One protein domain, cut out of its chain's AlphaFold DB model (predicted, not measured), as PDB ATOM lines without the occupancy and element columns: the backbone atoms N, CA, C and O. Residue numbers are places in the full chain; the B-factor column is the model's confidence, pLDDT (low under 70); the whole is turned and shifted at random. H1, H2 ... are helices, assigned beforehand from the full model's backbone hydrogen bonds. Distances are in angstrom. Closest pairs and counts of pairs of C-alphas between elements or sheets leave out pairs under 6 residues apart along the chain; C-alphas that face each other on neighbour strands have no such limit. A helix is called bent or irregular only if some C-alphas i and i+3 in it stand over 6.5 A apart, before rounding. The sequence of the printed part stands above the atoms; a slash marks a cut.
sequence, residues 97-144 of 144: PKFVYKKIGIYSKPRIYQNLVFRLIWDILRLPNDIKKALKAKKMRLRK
ATOM      1  N   PRO A  97      -1.224 -31.838  -5.400       92.12
ATOM      2  CA  PRO A  97      -0.381 -33.013  -5.582       92.12
ATOM      3  C   PRO A  97       0.128 -33.126  -7.031       92.12
ATOM      4  O   PRO A  97      -0.536 -32.719  -7.986       92.12
ATOM      5  N   LYS A  98       1.304 -33.742  -7.222       87.25
ATOM      6  CA  LYS A  98       2.013 -33.811  -8.521       87.25
ATOM      7  C   LYS A  98       1.151 -34.310  -9.690       87.25
ATOM      8  O   LYS A  98       1.290 -33.823 -10.811       87.25
ATOM      9  N   PHE A  99       0.246 -35.261  -9.453       89.31
ATOM     10  CA  PHE A  99      -0.621 -35.797 -10.509       89.31
ATOM     11  C   PHE A  99      -1.580 -34.740 -11.088       89.31
ATOM     12  O   PHE A  99      -1.927 -34.815 -12.267       89.31
ATOM     13  N   VAL A 100      -1.964 -33.729 -10.298       90.50
ATOM     14  CA  VAL A 100      -2.833 -32.626 -10.737       90.50
ATOM     15  C   VAL A 100      -2.099 -31.747 -11.744       90.50
ATOM     16  O   VAL A 100      -2.624 -31.493 -12.825       90.50
ATOM     17  N   TYR A 101      -0.845 -31.384 -11.470       85.31
ATOM     18  CA  TYR A 101      -0.012 -30.636 -12.417       85.31
ATOM     19  C   TYR A 101       0.184 -31.373 -13.753       85.31
ATOM     20  O   TYR A 101       0.222 -30.737 -14.807       85.31
ATOM     21  N   LYS A 102       0.260 -32.716 -13.729       82.44
ATOM     22  CA  LYS A 102       0.327 -33.546 -14.947       82.44
ATOM     23  C   LYS A 102      -0.985 -33.502 -15.734       82.44
ATOM     24  O   LYS A 102      -0.947 -33.413 -16.955       82.44
ATOM     25  N   LYS A 103      -2.130 -33.538 -15.043       87.81
ATOM     26  CA  LYS A 103      -3.463 -33.482 -15.663       87.81
ATOM     27  C   LYS A 103      -3.766 -32.113 -16.283       87.81
ATOM     28  O   LYS A 103      -4.331 -32.067 -17.367       87.81
ATOM     29  N   ILE A 104      -3.374 -31.023 -15.619       83.19
ATOM     30  CA  ILE A 104      -3.579 -29.642 -16.104       83.19
ATOM     31  C   ILE A 104      -2.563 -29.280 -17.209       83.19
ATOM     32  O   ILE A 104      -2.726 -28.294 -17.918       83.19
ATOM     33  N   GLY A 105      -1.510 -30.085 -17.397       73.75
ATOM     34  CA  GLY A 105      -0.473 -29.817 -18.397       73.75
ATOM     35  C   GLY A 105       0.508 -28.710 -17.990       73.75
ATOM     36  O   GLY A 105       1.229 -28.196 -18.840       73.75
ATOM     37  N   ILE A 106       0.562 -28.358 -16.696       66.88
ATOM     38  CA  ILE A 106       1.522 -27.384 -16.140       66.88
ATOM     39  C   ILE A 106       2.945 -27.953 -16.166       66.88
ATOM     40  O   ILE A 106       3.911 -27.211 -16.353       66.88
ATOM     41  N   TYR A 107       3.084 -29.283 -16.085       57.47
ATOM     42  CA  TYR A 107       4.275 -29.944 -16.612       57.47
ATOM     43  C   TYR A 107       4.249 -29.817 -18.133       57.47
ATOM     44  O   TYR A 107       3.755 -30.684 -18.856       57.47
ATOM     45  N   SER A 108       4.751 -28.674 -18.594       55.34
ATOM     46  CA  SER A 108       5.001 -28.408 -19.995       55.34
ATOM     47  C   SER A 108       5.825 -29.554 -20.574       55.34
ATOM     48  O   SER A 108       6.690 -30.138 -19.910       55.34
ATOM     49  N   LYS A 109       5.554 -29.887 -21.840       59.59
ATOM     50  CA  LYS A 109       6.495 -30.678 -22.636       59.59
ATOM     51  C   LYS A 109       7.904 -30.110 -22.383       59.59
ATOM     52  O   LYS A 109       8.014 -28.884 -22.312       59.59
ATOM     53  N   PRO A 110       8.942 -30.955 -22.235       66.62
ATOM     54  CA  PRO A 110      10.295 -30.506 -21.908       66.62
ATOM     55  C   PRO A 110      10.677 -29.265 -22.722       66.62
ATOM     56  O   PRO A 110      10.295 -29.203 -23.888       66.62
ATOM     57  N   ARG A 111      11.420 -28.300 -22.155       63.97
ATOM     58  CA  ARG A 111      11.782 -27.015 -22.811       63.97
ATOM     59  C   ARG A 111      12.214 -27.153 -24.278       63.97
ATOM     60  O   ARG A 111      11.947 -26.269 -25.081       63.97
ATOM     61  N   ILE A 112      12.817 -28.282 -24.649       64.12
ATOM     62  CA  ILE A 112      13.187 -28.619 -26.027       64.12
ATOM     63  C   ILE A 112      11.998 -28.574 -27.010       64.12
ATOM     64  O   ILE A 112      12.132 -28.082 -28.120       64.12
ATOM     65  N   TYR A 113      10.793 -28.950 -26.574       65.31
ATOM     66  CA  TYR A 113       9.546 -28.845 -27.334       65.31
ATOM     67  C   TYR A 113       8.989 -27.420 -27.404       65.31
ATOM     68  O   TYR A 113       7.907 -27.236 -27.956       65.31
ATOM     69  N   GLN A 114       9.646 -26.418 -26.826       71.31
ATOM     70  CA  GLN A 114       9.346 -25.006 -27.081       71.31
ATOM     71  C   GLN A 114      10.266 -24.431 -28.170       71.31
ATOM     72  O   GLN A 114       9.929 -23.412 -28.764       71.31
ATOM     73  N   ASN A 115      11.383 -25.100 -28.486       81.19
ATOM     74  CA  ASN A 115      12.289 -24.693 -29.555       81.19
ATOM     75  C   ASN A 115      11.676 -25.015 -30.933       81.19
ATOM     76  O   ASN A 115      11.307 -26.159 -31.213       81.19
ATOM     77  N   LEU A 116      11.573 -23.996 -31.792       82.56
ATOM     78  CA  LEU A 116      10.973 -24.103 -33.125       82.56
ATOM     79  C   LEU A 116      11.718 -25.103 -34.020       82.56
ATOM     80  O   LEU A 116      11.085 -25.939 -34.658       82.56
ATOM     81  N   VAL A 117      13.052 -25.053 -34.028       85.06
ATOM     82  CA  VAL A 117      13.897 -25.936 -34.849       85.06
ATOM     83  C   VAL A 117      13.712 -27.387 -34.422       85.06
ATOM     84  O   VAL A 117      13.486 -28.256 -35.260       85.06
ATOM     85  N   PHE A 118      13.715 -27.649 -33.114       85.00
ATOM     86  CA  PHE A 118      13.461 -28.990 -32.600       85.00
ATOM     87  C   PHE A 118      12.065 -29.500 -32.973       85.00
ATOM     88  O   PHE A 118      11.935 -30.653 -33.375       85.00
ATOM     89  N   ARG A 119      11.023 -28.657 -32.883       83.06
ATOM     90  CA  ARG A 119       9.666 -29.033 -33.319       83.06
ATOM     91  C   ARG A 119       9.627 -29.410 -34.793       83.06
ATOM     92  O   ARG A 119       9.088 -30.457 -35.117       83.06
ATOM     93  N   LEU A 120      10.238 -28.598 -35.654       88.25
ATOM     94  CA  LEU A 120      10.274 -28.851 -37.094       88.25
ATOM     95  C   LEU A 120      10.996 -30.162 -37.418       88.25
ATOM     96  O   LEU A 120      10.470 -30.981 -38.167       88.25
ATOM     97  N   ILE A 121      12.157 -30.403 -36.803       89.19
ATOM     98  CA  ILE A 121      12.892 -31.665 -36.967       89.19
ATOM     99  C   ILE A 121      12.047 -32.841 -36.467       89.19
ATOM    100  O   ILE A 121      11.937 -33.862 -37.144       89.19
ATOM    101  N   TRP A 122      11.419 -32.703 -35.298       85.88
ATOM    102  CA  TRP A 122      10.583 -33.750 -34.718       85.88
ATOM    103  C   TRP A 122       9.364 -34.078 -35.587       85.88
ATOM    104  O   TRP A 122       9.046 -35.253 -35.780       85.88
ATOM    105  N   ASP A 123       8.713 -33.063 -36.152       86.69
ATOM    106  CA  ASP A 123       7.568 -33.230 -37.043       86.69
ATOM    107  C   ASP A 123       7.984 -33.902 -38.361       86.69
ATOM    108  O   ASP A 123       7.300 -34.822 -38.807       86.69
ATOM    109  N   ILE A 124       9.147 -33.550 -38.930       92.06
ATOM    110  CA  ILE A 124       9.710 -34.228 -40.114       92.06
ATOM    111  C   ILE A 124       9.985 -35.707 -39.821       92.06
ATOM    112  O   ILE A 124       9.597 -36.574 -40.605       92.06
ATOM    113  N   LEU A 125      10.611 -36.023 -38.684       92.69
ATOM    114  CA  LEU A 125      10.907 -37.410 -38.303       92.69
ATOM    115  C   LEU A 125       9.632 -38.234 -38.082       92.69
ATOM    116  O   LEU A 125       9.601 -39.437 -38.358       92.69
ATOM    117  N   ARG A 126       8.567 -37.603 -37.586       89.50
ATOM    118  CA  ARG A 126       7.286 -38.265 -37.318       89.50
ATOM    119  C   ARG A 126       6.401 -38.396 -38.562       89.50
ATOM    120  O   ARG A 126       5.574 -39.313 -38.626       89.50
ATOM    121  N   LEU A 127       6.617 -37.542 -39.561       91.81
ATOM    122  CA  LEU A 127       5.808 -37.425 -40.772       91.81
ATOM    123  C   LEU A 127       5.546 -38.763 -41.493       91.81
ATOM    124  O   LEU A 127       4.381 -39.031 -41.798       91.81
ATOM    125  N   PRO A 128       6.528 -39.665 -41.716       92.50
ATOM    126  CA  PRO A 128       6.272 -40.927 -42.417       92.50
ATOM    127  C   PRO A 128       5.277 -41.826 -41.673       92.50
ATOM    128  O   PRO A 128       4.394 -42.445 -42.274       92.50
ATOM    129  N   ASN A 129       5.384 -41.875 -40.343       90.56
ATOM    130  CA  ASN A 129       4.482 -42.653 -39.500       90.56
ATOM    131  C   ASN A 129       3.077 -42.049 -39.464       90.56
ATOM    132  O   ASN A 129       2.094 -42.795 -39.478       90.56
ATOM    133  N   ASP A 130       2.971 -40.723 -39.433       91.19
ATOM    134  CA  ASP A 130       1.683 -40.036 -39.431       91.19
ATOM    135  C   ASP A 130       0.971 -40.184 -40.791       91.19
ATOM    136  O   ASP A 130      -0.219 -40.515 -40.816       91.19
ATOM    137  N   ILE A 131       1.702 -40.117 -41.912       91.88
ATOM    138  CA  ILE A 131       1.185 -40.452 -43.254       91.88
ATOM    139  C   ILE A 131       0.706 -41.909 -43.297       91.88
ATOM    140  O   ILE A 131      -0.418 -42.186 -43.723       91.88
ATOM    141  N   LYS A 132       1.512 -42.859 -42.801       93.25
ATOM    142  CA  LYS A 132       1.141 -44.285 -42.757       93.25
ATOM    143  C   LYS A 132      -0.145 -44.510 -41.957       93.25
ATOM    144  O   LYS A 132      -1.012 -45.278 -42.384       93.25
ATOM    145  N   LYS A 133      -0.296 -43.840 -40.812       91.69
ATOM    146  CA  LYS A 133      -1.517 -43.896 -39.991       91.69
ATOM    147  C   LYS A 133      -2.718 -43.296 -40.719       91.69
ATOM    148  O   LYS A 133      -3.773 -43.929 -40.723       91.69
ATOM    149  N   ALA A 134      -2.559 -42.141 -41.361       91.06
ATOM    150  CA  ALA A 134      -3.623 -41.489 -42.122       91.06
ATOM    151  C   ALA A 134      -4.107 -42.360 -43.295       91.06
ATOM    152  O   ALA A 134      -5.311 -42.572 -43.458       91.06
ATOM    153  N   LEU A 135      -3.181 -42.953 -44.056       92.19
ATOM    154  CA  LEU A 135      -3.497 -43.882 -45.144       92.19
ATOM    155  C   LEU A 135      -4.198 -45.148 -44.633       92.19
ATOM    156  O   LEU A 135      -5.197 -45.578 -45.215       92.19
ATOM    157  N   LYS A 136      -3.731 -45.721 -43.515       91.19
ATOM    158  CA  LYS A 136      -4.382 -46.879 -42.881       91.19
ATOM    159  C   LYS A 136      -5.803 -46.542 -42.423       91.19
ATOM    160  O   LYS A 136      -6.719 -47.321 -42.677       91.19
ATOM    161  N   ALA A 137      -6.006 -45.381 -41.800       88.94
ATOM    162  CA  ALA A 137      -7.324 -44.915 -41.377       88.94
ATOM    163  C   ALA A 137      -8.269 -44.698 -42.573       88.94
ATOM    164  O   ALA A 137      -9.415 -45.145 -42.533       88.94
ATOM    165  N   LYS A 138      -7.781 -44.093 -43.668       87.00
ATOM    166  CA  LYS A 138      -8.545 -43.919 -44.915       87.00
ATOM    167  C   LYS A 138      -8.939 -45.267 -45.532       87.00
ATOM    168  O   LYS A 138     -10.100 -45.456 -45.880       87.00
ATOM    169  N   LYS A 139      -8.013 -46.230 -45.589       87.06
ATOM    170  CA  LYS A 139      -8.282 -47.591 -46.085       87.06
ATOM    171  C   LYS A 139      -9.335 -48.324 -45.248       87.06
ATOM    172  O   LYS A 139     -10.145 -49.046 -45.813       87.06
ATOM    173  N   MET A 140      -9.337 -48.153 -43.924       82.31
ATOM    174  CA  MET A 140     -10.365 -48.751 -43.060       82.31
ATOM    175  C   MET A 140     -11.738 -48.093 -43.235       82.31
ATOM    176  O   MET A 140     -12.740 -48.793 -43.155       82.31
ATOM    177  N   ARG A 141     -11.798 -46.782 -43.506       76.44
ATOM    178  CA  ARG A 141     -13.059 -46.083 -43.806       76.44
ATOM    179  C   ARG A 141     -13.683 -46.508 -45.135       76.44
ATOM    180  O   ARG A 141     -14.890 -46.619 -45.193       76.44
ATOM    181  N   LEU A 142     -12.873 -46.768 -46.163       75.56
ATOM    182  CA  LEU A 142     -13.336 -47.204 -47.493       75.56
ATOM    183  C   LEU A 142     -13.752 -48.687 -47.561       75.56
ATOM    184  O   LEU A 142     -14.194 -49.149 -48.604       75.56
ATOM    185  N   ARG A 143     -13.527 -49.452 -46.486       69.25
ATOM    186  CA  ARG A 143     -13.906 -50.871 -46.360       69.25
ATOM    187  C   ARG A 143     -15.180 -51.082 -45.530       69.25
ATOM    188  O   ARG A 143     -15.561 -52.230 -45.324       69.25
ATOM    189  N   LYS A 144     -15.764 -50.004 -45.009       53.59
ATOM    190  CA  LYS A 144     -17.111 -49.967 -44.434       53.59
ATOM    191  C   LYS A 144     -18.066 -49.448 -45.493       53.59
ATOM    192  O   LYS A 144     -19.225 -49.894 -45.452       53.59
TER     193      LYS A 144
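This is residues 97 to 144 of the 144 residues of the protein "CMP-Neu5Ac--lipooligosaccharide alpha 2-3 sialyltransferase" of Haemophilus influenzae PittII (UniProt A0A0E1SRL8). The model is a flat, open V: one long bent helix, H3, makes one limb, and a thinner limb of chain runs from its first residue through the short helix H2 and the link of residues 105 to 110 to a small helix, H1, at the other tip. The middle between the limbs is empty, and no helix touches another; H2 comes near the first arm of H3 at the corner of the V. The printed part has 48 residues with three named helices, in the order H1, H2, H3, and no named strand; its class is all helix. It is extended, with a radius of gyration of the C-alphas of 16.5 A, and its C-alphas span 46 by 29 by 10 A.

Look first at H3, residues 116 to 141, assigned as one helix by its hydrogen bonds but bent: C-alphas 125 and 128 are 7.1 A apart. Find C-alpha 116 at (10.973, -24.103, -33.125); from there the arm H3a, residues 116 to 125, runs 14.3 A. The arm H3b, residues 128 to 141, then runs 20.1 A to C-alpha 141 at (-13.059, -46.083, -43.806), and residues 126 and 127 belong to neither arm. Go back along the chain to H2, residues 111 to 114, 5.3 A long. Before it comes H1, residues 98 to 104, which begins at C-alpha 98 at (2.013, -33.811, -8.521) and is 10.3 A long.

Start at the bend of H3, where the lines of H3a and H3b stand at a steep tilt of 55 degrees. Look next at H2 and H3a: the two are close but not clearly touching, and their closest C-alphas, those of Tyr 113 and Arg 119, are 6.0 A apart. H2 and H3b are apart. H1 is apart from H2, from H3a and from H3b. In H1, H3a and H3b every O i to N i+4 pair is within hydrogen-bond range; H2 is too short for such a pair, and its one O i to N i+3 pair is within range.

The two C-alphas farthest apart, those of Pro 97 and Arg 143, are 46.5 A from each other. The printed part has no cut and ends at Lys 144, the chain's last residue. One residue, Asn 115, makes the tight link from H2 to H3, and six residues make the short link from H1 to H2. Residues 100 to 105, 114 to 121 and 123 to 144 stand free. The mean pLDDT of the printed part is 81.7; look for values under 70 at residues 106 to 113 and 143 to 144.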